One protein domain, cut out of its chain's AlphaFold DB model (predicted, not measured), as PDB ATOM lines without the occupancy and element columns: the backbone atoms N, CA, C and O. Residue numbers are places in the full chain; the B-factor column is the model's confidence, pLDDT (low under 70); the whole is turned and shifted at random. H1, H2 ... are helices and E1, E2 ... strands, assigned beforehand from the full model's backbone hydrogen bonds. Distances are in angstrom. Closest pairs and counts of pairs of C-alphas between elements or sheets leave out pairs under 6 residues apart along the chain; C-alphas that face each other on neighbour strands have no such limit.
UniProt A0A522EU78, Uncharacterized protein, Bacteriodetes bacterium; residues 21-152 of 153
ATOM      1  N   ASN A  21      11.729  21.952  25.409       80.38
ATOM      2  CA  ASN A  21      10.893  20.770  25.224       80.38
ATOM      3  C   ASN A  21      11.554  19.500  25.788       80.38
ATOM      4  O   ASN A  21      10.899  18.692  26.452       80.38
ATOM      5  N   ASP A  22      12.858  19.328  25.552       83.00
ATOM      6  CA  ASP A  22      13.621  18.167  26.017       83.00
ATOM      7  C   ASP A  22      13.854  18.211  27.524       83.00
ATOM      8  O   ASP A  22      13.830  17.175  28.195       83.00
ATOM      9  N   LYS A  23      14.021  19.412  28.084       86.25
ATOM     10  CA  LYS A  23      14.123  19.592  29.534       86.25
ATOM     11  C   LYS A  23      12.841  19.149  30.238       86.25
ATOM     12  O   LYS A  23      12.922  18.393  31.204       86.25
ATOM     13  N   ILE A  24      11.676  19.583  29.756       90.00
ATOM     14  CA  ILE A  24      10.384  19.211  30.352       90.00
ATOM     15  C   ILE A  24      10.152  17.720  30.217       90.00
ATOM     16  O   ILE A  24       9.832  17.074  31.213       90.00
ATOM     17  N   TRP A  25      10.369  17.161  29.019       93.06
ATOM     18  CA  TRP A  25      10.220  15.723  28.820       93.06
ATOM     19  C   TRP A  25      11.085  14.946  29.801       93.06
ATOM     20  O   TRP A  25      10.577  14.078  30.492       93.06
ATOM     21  N   LYS A  26      12.358  15.314  29.964       90.00
ATOM     22  CA  LYS A  26      13.257  14.656  30.919       90.00
ATOM     23  C   LYS A  26      12.768  14.720  32.373       90.00
ATOM     24  O   LYS A  26      13.095  13.832  33.151       90.00
ATOM     25  N   MET A  27      12.021  15.756  32.756       89.44
ATOM     26  CA  MET A  27      11.484  15.898  34.115       89.44
ATOM     27  C   MET A  27      10.227  15.060  34.363       89.44
ATOM     28  O   MET A  27       9.997  14.655  35.500       89.44
ATOM     29  N   ILE A  28       9.415  14.831  33.331       92.19
ATOM     30  CA  ILE A  28       8.133  14.122  33.454       92.19
ATOM     31  C   ILE A  28       8.182  12.695  32.913       92.19
ATOM     32  O   ILE A  28       7.315  11.893  33.240       92.19
ATOM     33  N   ASN A  29       9.139  12.370  32.051       93.06
ATOM     34  CA  ASN A  29       9.242  11.046  31.468       93.06
ATOM     35  C   ASN A  29       9.481  10.016  32.573       93.06
ATOM     36  O   ASN A  29      10.096  10.302  33.598       93.06
ATOM     37  N   GLU A  30       8.969   8.819  32.333       92.44
ATOM     38  CA  GLU A  30       9.057   7.679  33.232       92.44
ATOM     39  C   GLU A  30       8.503   7.940  34.641       92.44
ATOM     40  O   GLU A  30       9.035   7.468  35.645       92.44
ATOM     41  N   SER A  31       7.411   8.697  34.741       91.75
ATOM     42  CA  SER A  31       6.854   9.084  36.038       91.75
ATOM     43  C   SER A  31       5.330   9.055  36.065       91.75
ATOM     44  O   SER A  31       4.662   9.158  35.033       91.75
ATOM     45  N   THR A  32       4.780   8.909  37.270       91.38
ATOM     46  CA  THR A  32       3.338   8.898  37.538       91.38
ATOM     47  C   THR A  32       2.952  10.098  38.387       91.38
ATOM     48  O   THR A  32       3.580  10.391  39.408       91.38
ATOM     49  N   TRP A  33       1.882  10.764  37.970       92.81
ATOM     50  CA  TRP A  33       1.353  11.992  38.544       92.81
ATOM     51  C   TRP A  33      -0.104  11.791  38.935       92.81
ATOM     52  O   TRP A  33      -0.865  11.247  38.143       92.81
ATOM     53  N   LEU A  34      -0.507  12.243  40.119       90.56
ATOM     54  CA  LEU A  34      -1.872  12.089  40.628       90.56
ATOM     55  C   LEU A  34      -2.593  13.428  40.711       90.56
ATOM     56  O   LEU A  34      -1.978  14.434  41.065       90.56
ATOM     57  N   GLN A  35      -3.897  13.430  40.432       88.62
ATOM     58  CA  GLN A  35      -4.766  14.569  40.736       88.62
ATOM     59  C   GLN A  35      -4.859  14.747  42.258       88.62
ATOM     60  O   GLN A  35      -5.113  13.780  42.972       88.62
ATOM     61  N   GLU A  36      -4.652  15.972  42.755       80.00
ATOM     62  CA  GLU A  36      -4.625  16.242  44.204       80.00
ATOM     63  C   GLU A  36      -5.966  15.988  44.913       80.00
ATOM     64  O   GLU A  36      -5.968  15.515  46.047       80.00
ATOM     65  N   ASP A  37      -7.089  16.254  44.238       71.00
ATOM     66  CA  ASP A  37      -8.412  16.362  44.872       71.00
ATOM     67  C   ASP A  37      -9.448  15.337  44.353       71.00
ATOM     68  O   ASP A  37     -10.656  15.570  44.448       71.00
ATOM     69  N   SER A  38      -9.034  14.208  43.761       62.62
ATOM     70  CA  SER A  38      -9.988  13.218  43.226       62.62
ATOM     71  C   SER A  38     -10.378  12.133  44.247       62.62
ATOM     72  O   SER A  38      -9.548  11.399  44.775       62.62
ATOM     73  N   PHE A  39     -11.691  12.017  44.508       53.22
ATOM     74  CA  PHE A  39     -12.322  11.086  45.469       53.22
ATOM     75  C   PHE A  39     -12.101   9.595  45.142       53.22
ATOM     76  O   PHE A  39     -12.145   8.734  46.017       53.22
ATOM     77  N   ALA A  40     -11.823   9.290  43.879       60.88
ATOM     78  CA  ALA A  40     -11.301   8.015  43.422       60.88
ATOM     79  C   ALA A  40     -10.032   8.378  42.658       60.88
ATOM     80  O   ALA A  40     -10.130   9.018  41.607       60.88
ATOM     81  N   GLY A  41      -8.872   8.113  43.271       79.12
ATOM     82  CA  GLY A  41      -7.588   8.625  42.802       79.12
ATOM     83  C   GLY A  41      -7.451   8.445  41.296       79.12
ATOM     84  O   GLY A  41      -7.844   7.424  40.744       79.12
ATOM     85  N   SER A  42      -6.922   9.437  40.606       89.19
ATOM     86  CA  SER A  42      -6.702   9.358  39.169       89.19
ATOM     87  C   SER A  42      -5.352   9.951  38.842       89.19
ATOM     88  O   SER A  42      -4.855  10.831  39.551       89.19
ATOM     89  N   GLY A  43      -4.730   9.442  37.790       91.50
ATOM     90  CA  GLY A  43      -3.360   9.804  37.497       91.50
ATOM     91  C   GLY A  43      -2.966   9.630  36.052       91.50
ATOM     92  O   GLY A  43      -3.612   8.925  35.282       91.50
ATOM     93  N   TYR A  44      -1.880  10.305  35.713       93.56
ATOM     94  CA  TYR A  44      -1.240  10.281  34.413       93.56
ATOM     95  C   TYR A  44       0.144   9.672  34.573       93.56
ATOM     96  O   TYR A  44       0.945  10.141  35.384       93.56
ATOM     97  N   THR A  45       0.440   8.653  33.780       93.81
ATOM     98  CA  THR A  45       1.771   8.058  33.704       93.81
ATOM     99  C   THR A  45       2.378   8.382  32.350       93.81
ATOM    100  O   THR A  45       1.833   7.992  31.318       93.81
ATOM    101  N   PHE A  46       3.495   9.107  32.352       94.62
ATOM    102  CA  PHE A  46       4.225   9.510  31.152       94.62
ATOM    103  C   PHE A  46       5.400   8.565  30.920       94.62
ATOM    104  O   PHE A  46       6.109   8.202  31.860       94.62
ATOM    105  N   TYR A  47       5.603   8.155  29.672       93.69
ATOM    106  CA  TYR A  47       6.692   7.259  29.297       93.69
ATOM    107  C   TYR A  47       7.038   7.400  27.816       93.69
ATOM    108  O   TYR A  47       6.231   7.863  27.005       93.69
ATOM    109  N   GLU A  48       8.230   6.949  27.456       92.38
ATOM    110  CA  GLU A  48       8.644   6.766  26.072       92.38
ATOM    111  C   GLU A  48       8.473   5.295  25.682       92.38
ATOM    112  O   GLU A  48       8.825   4.391  26.445       92.38
ATOM    113  N   ASN A  49       7.874   5.024  24.522       88.12
ATOM    114  CA  ASN A  49       7.759   3.648  24.040       88.12
ATOM    115  C   ASN A  49       9.050   3.181  23.344       88.12
ATOM    116  O   ASN A  49       9.979   3.946  23.108       88.12
ATOM    117  N   ASN A  50       9.089   1.909  22.947       84.62
ATOM    118  CA  ASN A  50      10.232   1.314  22.248       84.62
ATOM    119  C   ASN A  50      10.545   1.931  20.869       84.62
ATOM    120  O   ASN A  50      11.570   1.598  20.282       84.62
ATOM    121  N   LYS A  51       9.675   2.799  20.343       86.38
ATOM    122  CA  LYS A  51       9.878   3.547  19.098       86.38
ATOM    123  C   LYS A  51      10.353   4.988  19.340       86.38
ATOM    124  O   LYS A  51      10.460   5.742  18.380       86.38
ATOM    125  N   GLY A  52      10.607   5.384  20.591       86.88
ATOM    126  CA  GLY A  52      10.977   6.758  20.944       86.88
ATOM    127  C   GLY A  52       9.792   7.730  20.988       86.88
ATOM    128  O   GLY A  52       9.976   8.945  21.002       86.88
ATOM    129  N   GLU A  53       8.550   7.235  20.964       89.88
ATOM    130  CA  GLU A  53       7.369   8.095  20.991       89.88
ATOM    131  C   GLU A  53       6.970   8.433  22.427       89.88
ATOM    132  O   GLU A  53       6.822   7.551  23.276       89.88
ATOM    133  N   LYS A  54       6.695   9.718  22.663       94.06
ATOM    134  CA  LYS A  54       6.206  10.248  23.938       94.06
ATOM    135  C   LYS A  54       4.739   9.858  24.132       94.06
ATOM    136  O   LYS A  54       3.868  10.237  23.338       94.06
ATOM    137  N   ARG A  55       4.451   9.082  25.176       93.12
ATOM    138  CA  ARG A  55       3.128   8.522  25.473       93.12
ATOM    139  C   ARG A  55       2.689   8.874  26.889       93.12
ATOM    140  O   ARG A  55       3.496   9.182  27.764       93.12
ATOM    141  N   CYS A  56       1.379   8.839  27.096       93.62
ATOM    142  CA  CYS A  56       0.771   9.012  28.404       93.62
ATOM    143  C   CYS A  56      -0.411   8.055  28.556       93.62
ATOM    144  O   CYS A  56      -1.165   7.846  27.606       93.62
ATOM    145  N   ILE A  57      -0.575   7.486  29.746       91.50
ATOM    146  CA  ILE A  57      -1.774   6.741  30.127       91.50
ATOM    147  C   ILE A  57      -2.440   7.491  31.269       91.50
ATOM    148  O   ILE A  57      -1.811   7.727  32.297       91.50
ATOM    149  N   TYR A  58      -3.709   7.839  31.092       91.25
ATOM    150  CA  TYR A  58      -4.567   8.257  32.192       91.25
ATOM    151  C   TYR A  58      -5.255   7.035  32.780       91.25
ATOM    152  O   TYR A  58      -5.787   6.221  32.022       91.25
ATOM    153  N   GLN A  59      -5.270   6.913  34.103       89.38
ATOM    154  CA  GLN A  59      -5.975   5.849  34.808       89.38
ATOM    155  C   GLN A  59      -6.842   6.430  35.917       89.38
ATOM    156  O   GLN A  59      -6.422   7.338  36.636       89.38
ATOM    157  N   ILE A  60      -8.043   5.877  36.064       87.81
ATOM    158  CA  ILE A  60      -8.874   6.078  37.251       87.81
ATOM    159  C   ILE A  60      -8.679   4.858  38.140       87.81
ATOM    160  O   ILE A  60      -8.821   3.723  37.683       87.81
ATOM    161  N   TYR A  61      -8.351   5.088  39.400       84.56
ATOM    162  CA  TYR A  61      -8.158   4.074  40.427       84.56
ATOM    163  C   TYR A  61      -9.436   3.943  41.255       84.56
ATOM    164  O   TYR A  61     -10.158   4.917  41.461       84.56
ATOM    165  N   GLY A  62      -9.742   2.737  41.727       72.06
ATOM    166  CA  GLY A  62     -10.909   2.492  42.575       72.06
ATOM    167  C   GLY A  62     -10.506   2.119  43.997       72.06
ATOM    168  O   GLY A  62      -9.366   1.745  44.267       72.06
ATOM    169  N   SER A  63     -11.458   2.184  44.928       66.94
ATOM    170  CA  SER A  63     -11.234   1.712  46.298       66.94
ATOM    171  C   SER A  63     -10.977   0.200  46.291       66.94
ATOM    172  O   SER A  63     -11.872  -0.583  45.975       66.94
ATOM    173  N   GLY A  64      -9.739  -0.213  46.578       62.31
ATOM    174  CA  GLY A  64      -9.333  -1.625  46.586       62.31
ATOM    175  C   GLY A  64      -9.092  -2.256  45.206       62.31
ATOM    176  O   GLY A  64      -8.855  -3.462  45.135       62.31
ATOM    177  N   VAL A  65      -9.120  -1.475  44.118       63.00
ATOM    178  CA  VAL A  65      -8.821  -1.949  42.754       63.00
ATOM    179  C   VAL A  65      -7.832  -1.027  42.047       63.00
ATOM    180  O   VAL A  65      -7.927   0.196  42.114       63.00
ATOM    181  N   TYR A  66      -6.870  -1.638  41.357       67.00
ATOM    182  CA  TYR A  66      -5.698  -0.940  40.840       67.00
ATOM    183  C   TYR A  66      -5.995   0.054  39.716       67.00
ATOM    184  O   TYR A  66      -5.381   1.105  39.722       67.00
ATOM    185  N   ALA A  67      -6.913  -0.235  38.786       78.81
ATOM    186  CA  ALA A  67      -7.434   0.719  37.800       78.81
ATOM    187  C   ALA A  67      -8.808   0.249  37.294       78.81
ATOM    188  O   ALA A  67      -8.970  -0.927  36.990       78.81
ATOM    189  N   VAL A  68      -9.784   1.155  37.205       81.19
ATOM    190  CA  VAL A  68     -11.155   0.881  36.720       81.19
ATOM    191  C   VAL A  68     -11.397   1.387  35.301       81.19
ATOM    192  O   VAL A  68     -12.341   0.972  34.636       81.19
ATOM    193  N   SER A  69     -10.555   2.299  34.822       84.44
ATOM    194  CA  SER A  69     -10.565   2.760  33.439       84.44
ATOM    195  C   SER A  69      -9.182   3.254  33.038       84.44
ATOM    196  O   SER A  69      -8.360   3.611  33.889       84.44
ATOM    197  N   GLN A  70      -8.925   3.259  31.731       87.31
ATOM    198  CA  GLN A  70      -7.682   3.767  31.168       87.31
ATOM    199  C   GLN A  70      -7.920   4.481  29.838       87.31
ATOM    200  O   GLN A  70      -8.840   4.153  29.088       87.31
ATOM    201  N   SER A  71      -7.081   5.462  29.533       87.69
ATOM    202  CA  SER A  71      -7.053   6.145  28.240       87.69
ATOM    203  C   SER A  71      -5.611   6.381  27.819       87.69
ATOM    204  O   SER A  71      -4.779   6.770  28.638       87.69
ATOM    205  N   PHE A  72      -5.316   6.128  26.546       89.31
ATOM    206  CA  PHE A  72      -3.971   6.217  25.986       89.31
ATOM    207  C   PHE A  72      -3.841   7.474  25.136       89.31
ATOM    208  O   PHE A  72      -4.685   7.749  24.282       89.31
ATOM    209  N   TYR A  73      -2.745   8.200  25.331       91.31
ATOM    210  CA  TYR A  73      -2.472   9.451  24.641       91.31
ATOM    211  C   TYR A  73      -1.102   9.440  23.978       91.31
ATOM    212  O   TYR A  73      -0.122   8.887  24.489       91.31
ATOM    213  N   LYS A  74      -1.025  10.124  22.839       93.00
ATOM    214  CA  LYS A  74       0.224  10.668  22.314       93.00
ATOM    215  C   LYS A  74       0.498  12.006  22.997       93.00
ATOM    216  O   LYS A  74      -0.426  12.795  23.181       93.00
ATOM    217  N   VAL A  75       1.753  12.256  23.355       94.50
ATOM    218  CA  VAL A  75       2.171  13.503  24.001       94.50
ATOM    219  C   VAL A  75       2.996  14.328  23.025       94.50
ATOM    220  O   VAL A  75       3.965  13.838  22.450       94.50
ATOM    221  N   THR A  76       2.639  15.599  22.889       94.44
ATOM    222  CA  THR A  76       3.463  16.611  22.221       94.44
ATOM    223  C   THR A  76       3.804  17.693  23.232       94.44
ATOM    224  O   THR A  76       2.969  18.043  24.065       94.44
ATOM    225  N   ILE A  77       5.026  18.220  23.173       92.75
ATOM    226  CA  ILE A  77       5.461  19.337  24.013       92.75
ATOM    227  C   ILE A  77       5.782  20.508  23.100       92.75
ATOM    228  O   ILE A  77       6.517  20.352  22.127       92.75
ATOM    229  N   GLU A  78       5.214  21.661  23.422       90.31
ATOM    230  CA  GLU A  78       5.494  22.926  22.759       90.31
ATOM    231  C   GLU A  78       5.794  23.980  23.825       90.31
ATOM    232  O   GLU A  78       4.900  24.391  24.570       90.31
ATOM    233  N   LYS A  79       7.051  24.434  23.880       85.75
ATOM    234  CA  LYS A  79       7.555  25.355  24.911       85.75
ATOM    235  C   LYS A  79       7.368  24.735  26.295       85.75
ATOM    236  O   LYS A  79       8.003  23.727  26.564       85.75
ATOM    237  N   ASP A  80       6.465  25.284  27.108       85.75
ATOM    238  CA  ASP A  80       6.144  24.823  28.466       85.75
ATOM    239  C   ASP A  80       4.787  24.109  28.559       85.75
ATOM    240  O   ASP A  80       4.229  23.912  29.640       85.75
ATOM    241  N   THR A  81       4.218  23.749  27.407       91.06
ATOM    242  CA  THR A  81       2.875  23.176  27.309       91.06
ATOM    243  C   THR A  81       2.926  21.737  26.813       91.06
ATOM    244  O   THR A  81       3.450  21.459  25.735       91.06
ATOM    245  N   LEU A  82       2.332  20.823  27.577       93.81
ATOM    246  CA  LEU A  82       2.099  19.445  27.166       93.81
ATOM    247  C   LEU A  82       0.706  19.343  26.556       93.81
ATOM    248  O   LEU A  82      -0.274  19.806  27.138       93.81
ATOM    249  N   LYS A  83       0.601  18.667  25.421       95.00
ATOM    250  CA  LYS A  83      -0.651  18.411  24.716       95.00
ATOM    251  C   LYS A  83      -0.857  16.909  24.587       95.00
ATOM    252  O   LYS A  83       0.027  16.208  24.091       95.00
ATOM    253  N   LEU A  84      -2.005  16.421  25.046       93.81
ATOM    254  CA  LEU A  84      -2.361  15.004  25.028       93.81
ATOM    255  C   LEU A  84      -3.404  14.763  23.946       93.81
ATOM    256  O   LEU A  84      -4.513  15.294  24.005       93.81
ATOM    257  N   PHE A  85      -3.047  13.923  22.984       90.94
ATOM    258  CA  PHE A  85      -3.898  13.572  21.860       90.94
ATOM    259  C   PHE A  85      -4.381  12.139  21.997       90.94
ATOM    260  O   PHE A  85      -3.568  11.221  22.134       90.94
ATOM    261  N   VAL A  86      -5.694  11.945  21.940       87.38
ATOM    262  CA  VAL A  86      -6.296  10.614  21.865       87.38
ATOM    263  C   VAL A  86      -6.448  10.227  20.398       87.38
ATOM    264  O   VAL A  86      -6.808  11.062  19.570       87.38
ATOM    265  N   ASN A  87      -6.145   8.972  20.078       79.75
ATOM    266  CA  ASN A  87      -6.458   8.418  18.767       79.75
ATOM    267  C   ASN A  87      -7.925   7.981  18.776       79.75
ATOM    268  O   ASN A  87      -8.289   7.089  19.545       79.75
ATOM    269  N   ILE A  88      -8.745   8.605  17.937       71.75
ATOM    270  CA  ILE A  88     -10.117   8.169  17.699       71.75
ATOM    271  C   ILE A  88     -10.110   7.446  16.357       71.75
ATOM    272  O   ILE A  88     -10.413   8.017  15.314       71.75
ATOM    273  N   ALA A  89      -9.735   6.169  16.381       63.31
ATOM    274  CA  ALA A  89      -9.878   5.325  15.206       63.31
ATOM    275  C   ALA A  89     -11.379   5.137  14.942       63.31
ATOM    276  O   ALA A  89     -12.063   4.404  15.654       63.31
ATOM    277  N   THR A  90     -11.905   5.842  13.943       54.59
ATOM    278  CA  THR A  90     -13.306   5.720  13.512       54.59
ATOM    279  C   THR A  90     -13.522   4.518  12.586       54.59
ATOM    280  O   THR A  90     -14.655   4.072  12.420       54.59
ATOM    281  N   SER A  91     -12.447   3.935  12.041       48.12
ATOM    282  CA  SER A  91     -12.439   2.640  11.352       48.12
ATOM    283  C   SER A  91     -11.039   2.005  11.381       48.12
ATOM    284  O   SER A  91     -10.046   2.688  11.627       48.12
ATOM    285  N   LEU A  92     -10.956   0.693  11.128       56.25
ATOM    286  CA  LEU A  92      -9.699  -0.079  11.106       56.25
ATOM    287  C   LEU A  92      -8.757   0.290   9.943       56.25
ATOM    288  O   LEU A  92      -7.588  -0.084   9.979       56.25
ATOM    289  N   GLU A  93      -9.255   1.001   8.929       56.66
ATOM    290  CA  GLU A  93      -8.516   1.349   7.705       56.66
ATOM    291  C   GLU A  93      -8.245   2.856   7.570       56.66
ATOM    292  O   GLU A  93      -7.570   3.284   6.636       56.66
ATOM    293  N   ALA A  94      -8.770   3.676   8.483       58.91
ATOM    294  CA  ALA A  94      -8.525   5.110   8.482       58.91
ATOM    295  C   ALA A  94      -7.157   5.437   9.100       58.91
ATOM    296  O   ALA A  94      -6.738   4.833  10.090       58.91
ATOM    297  N   GLU A  95      -6.486   6.446   8.537       58.72
ATOM    298  CA  GLU A  95      -5.355   7.100   9.196       58.72
ATOM    299  C   GLU A  95      -5.771   7.554  10.609       58.72
ATOM    300  O   GLU A  95      -6.910   7.993  10.802       58.72
ATOM    301  N   PRO A  96      -4.885   7.446  11.613       63.03
ATOM    302  CA  PRO A  96      -5.232   7.784  12.984       63.03
ATOM    303  C   PRO A  96      -5.562   9.276  13.103       63.03
ATOM    304  O   PRO A  96      -4.675  10.122  12.976       63.03
ATOM    305  N   ASP A  97      -6.829   9.589  13.387       72.19
ATOM    306  CA  ASP A  97      -7.250  10.949  13.711       72.19
ATOM    307  C   ASP A  97      -6.950  11.234  15.187       72.19
ATOM    308  O   ASP A  97      -7.391  10.526  16.103       72.19
ATOM    309  N   TYR A  98      -6.126  12.250  15.415       77.62
ATOM    310  CA  TYR A  98      -5.649  12.626  16.735       77.62
ATOM    311  C   TYR A  98      -6.366  13.888  17.193       77.62
ATOM    312  O   TYR A  98      -6.075  14.990  16.729       77.62
ATOM    313  N   HIS A  99      -7.232  13.741  18.191       81.06
ATOM    314  CA  HIS A  99      -7.925  14.873  18.794       81.06
ATOM    315  C   HIS A  99      -7.228  15.301  20.081       81.06
ATOM    316  O   HIS A  99      -6.931  14.477  20.951       81.06
ATOM    317  N   LEU A 100      -6.964  16.604  20.205       82.69
ATOM    318  CA  LEU A 100      -6.441  17.188  21.436       82.69
ATOM    319  C   LEU A 100      -7.491  17.041  22.540       82.69
ATOM    320  O   LEU A 100      -8.554  17.654  22.468       82.69
ATOM    321  N   GLN A 101      -7.176  16.244  23.556       88.94
ATOM    322  CA  GLN A 101      -8.085  15.965  24.663       88.94
ATOM    323  C   GLN A 101      -7.758  16.810  25.892       88.94
ATOM    324  O   GLN A 101      -8.666  17.306  26.553       88.94
ATOM    325  N   GLU A 102      -6.469  16.959  26.201       90.81
ATOM    326  CA  GLU A 102      -6.020  17.630  27.419       90.81
ATOM    327  C   GLU A 102      -4.767  18.461  27.155       90.81
ATOM    328  O   GLU A 102      -3.954  18.142  26.284       90.81
ATOM    329  N   THR A 103      -4.615  19.552  27.900       93.94
ATOM    330  CA  THR A 103      -3.441  20.424  27.816       93.94
ATOM    331  C   THR A 103      -2.960  20.757  29.217       93.94
ATOM    332  O   THR A 103      -3.754  21.204  30.042       93.94
ATOM    333  N   PHE A 104      -1.664  20.590  29.470       93.31
ATOM    334  CA  PHE A 104      -1.031  20.959  30.731       93.31
ATOM    335  C   PHE A 104       0.002  22.051  30.525       93.31
ATOM    336  O   PHE A 104       0.731  22.037  29.536       93.31
ATOM    337  N   VAL A 105       0.115  22.941  31.500       92.62
ATOM    338  CA  VAL A 105       1.281  23.811  31.651       92.62
ATOM    339  C   VAL A 105       2.181  23.202  32.717       92.62
ATOM    340  O   VAL A 105       1.705  22.808  33.786       92.62
ATOM    341  N   PHE A 106       3.473  23.100  32.415       88.75
ATOM    342  CA  PHE A 106       4.471  22.640  33.370       88.75
ATOM    343  C   PHE A 106       5.132  23.833  34.057       88.75
ATOM    344  O   PHE A 106       5.857  24.589  33.417       88.75
ATOM    345  N   ASN A 107       4.913  23.967  35.365       83.81
ATOM    346  CA  ASN A 107       5.488  25.032  36.186       83.81
ATOM    347  C   ASN A 107       6.151  24.409  37.416       83.81
ATOM    348  O   ASN A 107       5.467  23.771  38.213       83.81
ATOM    349  N   ASP A 108       7.463  24.589  37.576       72.75
ATOM    350  CA  ASP A 108       8.206  24.288  38.811       72.75
ATOM    351  C   ASP A 108       7.857  22.942  39.480       72.75
ATOM    352  O   ASP A 108       7.668  22.849  40.691       72.75
ATOM    353  N   SER A 109       7.837  21.857  38.696       77.69
ATOM    354  CA  SER A 109       7.523  20.486  39.154       77.69
ATOM    355  C   SER A 109       6.044  20.204  39.444       77.69
ATOM    356  O   SER A 109       5.728  19.201  40.079       77.69
ATOM    357  N   CYS A 110       5.140  21.046  38.954       86.00
ATOM    358  CA  CYS A 110       3.701  20.818  38.945       86.00
ATOM    359  C   CYS A 110       3.195  20.787  37.500       86.00
ATOM    360  O   CYS A 110       3.602  21.602  36.669       86.00
ATOM    361  N   LEU A 111       2.273  19.870  37.211       91.56
ATOM    362  CA  LEU A 111       1.476  19.914  35.988       91.56
ATOM    363  C   LEU A 111       0.109  20.486  36.338       91.56
ATOM    364  O   LEU A 111      -0.548  19.995  37.252       91.56
ATOM    365  N   GLU A 112      -0.318  21.521  35.627       93.12
ATOM    366  CA  GLU A 112      -1.640  22.126  35.803       93.12
ATOM    367  C   GLU A 112      -2.430  22.011  34.503       93.12
ATOM    368  O   GLU A 112      -1.941  22.419  33.447       93.12
ATOM    369  N   THR A 113      -3.644  21.465  34.559       91.31
ATOM    370  CA  THR A 113      -4.542  21.429  33.399       91.31
ATOM    371  C   THR A 113      -4.958  22.847  33.006       91.31
ATOM    372  O   THR A 113      -5.328  23.682  33.835       91.31
ATOM    373  N   VAL A 114      -4.956  23.142  31.708       90.75
ATOM    374  CA  VAL A 114      -5.378  24.455  31.200       90.75
ATOM    375  C   VAL A 114      -6.884  24.652  31.365       90.75
ATOM    376  O   VAL A 114      -7.318  25.755  31.689       90.75
ATOM    377  N   LYS A 115      -7.670  23.589  31.151       87.12
ATOM    378  CA  LYS A 115      -9.134  23.650  31.089       87.12
ATOM    379  C   LYS A 115      -9.784  23.914  32.447       87.12
ATOM    380  O   LYS A 115     -10.662  24.766  32.535       87.12
ATOM    381  N   ASP A 116      -9.391  23.169  33.477       86.00
ATOM    382  CA  ASP A 116     -10.049  23.176  34.790       86.00
ATOM    383  C   ASP A 116      -9.110  23.492  35.961       86.00
ATOM    384  O   ASP A 116      -9.538  23.431  37.112       86.00
ATOM    385  N   LYS A 117      -7.858  23.886  35.682       89.56
ATOM    386  CA  LYS A 117      -6.892  24.349  36.692       89.56
ATOM    387  C   LYS A 117      -6.592  23.327  37.787       89.56
ATOM    388  O   LYS A 117      -6.121  23.681  38.869       89.56
ATOM    389  N   LYS A 118      -6.820  22.046  37.497       88.44
ATOM    390  CA  LYS A 118      -6.453  20.937  38.370       88.44
ATOM    391  C   LYS A 118      -4.951  20.754  38.358       88.44
ATOM    392  O   LYS A 118      -4.311  20.752  37.305       88.44
ATOM    393  N   LYS A 119      -4.406  20.542  39.548       91.31
ATOM    394  CA  LYS A 119      -2.988  20.276  39.748       91.31
ATOM    395  C   LYS A 119      -2.743  18.785  39.840       91.31
ATOM    396  O   LYS A 119      -3.507  18.050  40.472       91.31
ATOM    397  N   LEU A 120      -1.661  18.358  39.206       91.19
ATOM    398  CA  LEU A 120      -1.098  17.041  39.386       91.19
ATOM    399  C   LEU A 120       0.172  17.147  40.220       91.19
ATOM    400  O   LEU A 120       1.067  17.938  39.911       91.19
ATOM    401  N   LYS A 121       0.275  16.281  41.226       90.00
ATOM    402  CA  LYS A 121       1.500  16.083  41.998       90.00
ATOM    403  C   LYS A 121       2.237  14.859  41.502       90.00
ATOM    404  O   LYS A 121       1.630  13.820  41.239       90.00
ATOM    405  N   LEU A 122       3.558  14.973  41.433       90.69
ATOM    406  CA  LEU A 122       4.420  13.826  41.213       90.69
ATOM    407  C   LEU A 122       4.202  12.828  42.349       90.69
ATOM    408  O   LEU A 122       4.435  13.138  43.517       90.69
ATOM    409  N   PHE A 123       3.772  11.628  41.990       89.12
ATOM    410  CA  PHE A 123       3.553  10.537  42.928       89.12
ATOM    411  C   PHE A 123       4.705   9.542  42.903       89.12
ATOM    412  O   PHE A 123       5.147   9.077  43.950       89.12
ATOM    413  N   SER A 124       5.229   9.247  41.713       87.12
ATOM    414  CA  SER A 124       6.301   8.274  41.534       87.12
ATOM    415  C   SER A 124       7.248   8.685  40.414       87.12
ATOM    416  O   SER A 124       6.803   9.085  39.342       87.12
ATOM    417  N   LYS A 125       8.558   8.529  40.648       89.50
ATOM    418  CA  LYS A 125       9.631   8.688  39.642       89.50
ATOM    419  C   LYS A 125       9.896   7.416  38.826       89.50
ATOM    420  O   LYS A 125      10.928   7.313  38.175       89.50
ATOM    421  N   ILE A 126       9.003   6.439  38.939       86.06
ATOM    422  CA  ILE A 126       8.947   5.256  38.084       86.06
ATOM    423  C   ILE A 126       7.523   5.125  37.527       86.06
ATOM    424  O   ILE A 126       6.572   5.460  38.250       86.06
ATOM    425  N   PRO A 127       7.339   4.626  36.291       86.38
ATOM    426  CA  PRO A 127       6.016   4.421  35.719       86.38
ATOM    427  C   PRO A 127       5.234   3.380  36.508       86.38
ATOM    428  O   PRO A 127       5.641   2.224  36.611       86.38
ATOM    429  N   ILE A 128       4.070   3.770  37.007       85.06
ATOM    430  CA  ILE A 128       3.087   2.851  37.568       85.06
ATOM    431  C   ILE A 128       1.943   2.765  36.563       85.06
ATOM    432  O   ILE A 128       1.216   3.735  36.341       85.06
ATOM    433  N   ILE A 129       1.841   1.611  35.906       83.06
ATOM    434  CA  ILE A 129       0.817   1.321  34.901       83.06
ATOM    435  C   ILE A 129       0.160   0.008  35.290       83.06
ATOM    436  O   ILE A 129       0.834  -1.019  35.404       83.06
ATOM    437  N   TYR A 130      -1.154   0.048  35.458       82.25
ATOM    438  CA  TYR A 130      -1.957  -1.149  35.668       82.25
ATOM    439  C   TYR A 130      -2.608  -1.568  34.359       82.25
ATOM    440  O   TYR A 130      -3.251  -0.753  33.704       82.25
ATOM    441  N   VAL A 131      -2.450  -2.830  33.971       72.00
ATOM    442  CA  VAL A 131      -3.070  -3.357  32.753       72.00
ATOM    443  C   VAL A 131      -4.470  -3.872  33.078       72.00
ATOM    444  O   VAL A 131      -4.626  -4.753  33.920       72.00
ATOM    445  N   ILE A 132      -5.480  -3.328  32.397       69.62
ATOM    446  CA  ILE A 132      -6.843  -3.873  32.402       69.62
ATOM    447  C   ILE A 132      -6.906  -4.938  31.302       69.62
ATOM    448  O   ILE A 132      -6.969  -4.603  30.117       69.62
ATOM    449  N   SER A 133      -6.827  -6.217  31.676       56.81
ATOM    450  CA  SER A 133      -6.946  -7.340  30.738       56.81
ATOM    451  C   SER A 133      -8.329  -7.987  30.840       56.81
ATOM    452  O   SER A 133      -8.722  -8.377  31.943       56.81
ATOM    453  N   PRO A 134      -9.055  -8.175  29.722       51.53
ATOM    454  CA  PRO A 134     -10.237  -9.023  29.715       51.53
ATOM    455  C   PRO A 134      -9.775 -10.464  29.936       51.53
ATOM    456  O   PRO A 134      -8.981 -10.990  29.160       51.53
ATOM    457  N   SER A 135     -10.222 -11.099  31.012       48.09
ATOM    458  CA  SER A 135     -10.021 -12.532  31.215       48.09
ATOM    459  C   SER A 135     -11.375 -13.229  31.105       48.09
ATOM    460  O   SER A 135     -12.385 -12.682  31.555       48.09
ATOM    461  N   GLU A 136     -11.388 -14.440  30.537       43.22
ATOM    462  CA  GLU A 136     -12.578 -15.298  30.434       43.22
ATOM    463  C   GLU A 136     -13.200 -15.644  31.804       43.22
ATOM    464  O   GLU A 136     -14.308 -16.163  31.832       43.22
ATOM    465  N   ASN A 137     -12.550 -15.311  32.935       43.00
ATOM    466  CA  ASN A 137     -13.056 -15.520  34.301       43.00
ATOM    467  C   ASN A 137     -12.735 -14.367  35.292       43.00
ATOM    468  O   ASN A 137     -12.658 -14.590  36.500       43.00
ATOM    469  N   GLY A 138     -12.566 -13.128  34.819       46.56
ATOM    470  CA  GLY A 138     -12.266 -11.965  35.671       46.56
ATOM    471  C   GLY A 138     -10.802 -11.508  35.623       46.56
ATOM    472  O   GLY A 138      -9.865 -12.300  35.674       46.56
ATOM    473  N   GLU A 139     -10.635 -10.199  35.469       47.22
ATOM    474  CA  GLU A 139      -9.419  -9.440  35.142       47.22
ATOM    475  C   GLU A 139      -8.111  -9.948  35.787       47.22
ATOM    476  O   GLU A 139      -7.951  -9.935  37.011       47.22
ATOM    477  N   THR A 140      -7.128 -10.316  34.955       44.38
ATOM    478  CA  THR A 140      -5.761 -10.632  35.406       44.38
ATOM    479  C   THR A 140      -4.936  -9.345  35.497       44.38
ATOM    480  O   THR A 140      -4.954  -8.523  34.585       44.38
ATOM    481  N   ARG A 141      -4.218  -9.170  36.613       55.09
ATOM    482  CA  ARG A 141      -3.599  -7.907  37.055       55.09
ATOM    483  C   ARG A 141      -2.075  -8.065  37.120       55.09
ATOM    484  O   ARG A 141      -1.620  -8.951  37.836       55.09
ATOM    485  N   GLN A 142      -1.290  -7.236  36.424       49.00
ATOM    486  CA  GLN A 142       0.186  -7.260  36.505       49.00
ATOM    487  C   GLN A 142       0.803  -5.855  36.401       49.00
ATOM    488  O   GLN A 142       0.299  -5.002  35.666       49.00
ATOM    489  N   ASN A 143       1.901  -5.622  37.132       53.69
ATOM    490  CA  ASN A 143       2.727  -4.415  37.029       53.69
ATOM    491  C   ASN A 143       3.648  -4.510  35.795       53.69
ATOM    492  O   ASN A 143       4.210  -5.567  35.517       53.69
ATOM    493  N   ILE A 144       3.850  -3.415  35.055       56.59
ATOM    494  CA  ILE A 144       4.680  -3.435  33.838       56.59
ATOM    495  C   ILE A 144       6.153  -3.814  34.089       56.59
ATOM    496  O   ILE A 144       6.785  -4.413  33.220       56.59
ATOM    497  N   GLU A 145       6.701  -3.535  35.274       53.88
ATOM    498  CA  GLU A 145       8.031  -4.005  35.693       53.88
ATOM    499  C   GLU A 145       8.077  -5.534  35.842       53.88
ATOM    500  O   GLU A 145       9.095  -6.162  35.553       53.88
ATOM    501  N   GLU A 146       6.970  -6.159  36.250       51.00
ATOM    502  CA  GLU A 146       6.842  -7.618  36.322       51.00
ATOM    503  C   GLU A 146       6.669  -8.225  34.926       51.00
ATOM    504  O   GLU A 146       7.303  -9.234  34.621       51.00
ATOM    505  N   ILE A 147       5.917  -7.567  34.037       45.97
ATOM    506  CA  ILE A 147       5.774  -7.975  32.629       45.97
ATOM    507  C   ILE A 147       7.131  -7.922  31.909       45.97
ATOM    508  O   ILE A 147       7.510  -8.872  31.223       45.97
ATOM    509  N   LYS A 148       7.921  -6.858  32.119       41.19
ATOM    510  CA  LYS A 148       9.285  -6.745  31.567       41.19
ATOM    511  C   LYS A 148      10.216  -7.863  32.058       41.19
ATOM    512  O   LYS A 148      11.065  -8.307  31.290       41.19
ATOM    513  N   LYS A 149      10.048  -8.356  33.292       44.94
ATOM    514  CA  LYS A 149      10.799  -9.515  33.821       44.94
ATOM    515  C   LYS A 149      10.346 -10.848  33.218       44.94
ATOM    516  O   LYS A 149      11.155 -11.766  33.124       44.94
ATOM    517  N   MET A 150       9.083 -10.964  32.809       35.25
ATOM    518  CA  MET A 150       8.529 -12.180  32.200       35.25
ATOM    519  C   MET A 150       8.823 -12.301  30.693       35.25
ATOM    520  O   MET A 150       8.855 -13.415  30.182       35.25
ATOM    521  N   SER A 151       9.099 -11.193  29.993       31.02
ATOM    522  CA  SER A 151       9.444 -11.175  28.556       31.02
ATOM    523  C   SER A 151      10.919 -11.464  28.226       31.02
ATOM    524  O   SER A 151      11.306 -11.358  27.064       31.02
ATOM    525  N   ILE A 152      11.744 -11.856  29.205       32.81
ATOM    526  CA  ILE A 152      13.088 -12.409  28.964       32.81
ATOM    527  C   ILE A 152      13.024 -13.927  29.165       32.81
ATOM    528  O   ILE A 152      13.419 -14.443  30.210       32.81
TER     529      ILE A 152
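Overview. This is residues 21 to 152 of the 153 residues of an uncharacterized protein of Bacteriodetes bacterium (UniProt A0A522EU78). Eight antiparallel strands, E1 to E8, form a closed barrel, following one another round the ring in chain order; the short helix H1 lies outside it at one end. After E8, residues 125 to 143 lead away from the barrel and turn back to a second short helix, H2, which is not on the barrel. The printed part has 132 residues with two named helices and eight named strands, in the order H1, E1 to E8, H2, and is mostly strand. It is compact, with a radius of gyration of the C-alphas of 15.4 A and spans of 45 by 38 by 31 A.

Along the chain. H1 is residues 21 to 28, beginning at C-alpha 21 (10.893, 20.770, 25.224). E1 follows at residues 31 to 35, E2 at 42 to 48, 20.3 A long, and E3 at 54 to 62, 26.5 A. E4, residues 65 to 78, is the longest strand at 35.0 A and bends by 70 degrees at residue 68. E5 is residues 81 to 87. E6, residues 98 to 107, is 25.6 A long and bends by 58 degrees at residue 101. E7 is residues 110 to 113, and E8 is residues 119 to 124, ending at C-alpha 124 (6.301, 8.274, 41.534). H2 is residues 144 to 150, ending at C-alpha 150 (8.529, -12.180, 32.200).

Arrangement. E1 to E8 make a meander, each strand the antiparallel neighbour of the one before, and E8 and E1 close the ring. Within hydrogen-bond range are N 33 and O 44 of E1 and E2, 2.8 A; N 45 and O 57 of E2 and E3, 2.9 A; N 73 and O 56 of E4 and E3, 2.8 A; N 83 and O 76 of E5 and E4, 2.8 A; N 82 and O 104 of E5 and E6, 2.8 A; N 110 and O 107 of E7 and E6, 2.8 A; N 120 and O 111 of E8 and E7, 2.8 A; and N 34 and O 121 of E1 and E8, 2.9 A. The pairing of E8 is staggered: residues 119 to 120 pair with E7 and 120 to 124 with E1. H1 is on the barrel, outside it, at a height over the sheet of 7.3 A. It lies over none of the strands, but only just: 2 of its C-alphas fall on E4 and 2 on E5. The closest C-alphas of H1 and E4 are those of Asn 21 and Ile 77, 5.7 A apart. H1 and H2 are apart. In H1 and H2 every O i to N i+4 pair is within hydrogen-bond range.

Size, cuts and confidence. The two C-alphas farthest apart, of Lys 79 and Asn 137, are 46.7 A apart. The printed part has no cut. The link from E8 to H2, 19 residues, is long. The mean pLDDT of the printed part is 78.2; residues 38 to 40, 63 to 66, 89 to 96 and 132 to 152 are under 70.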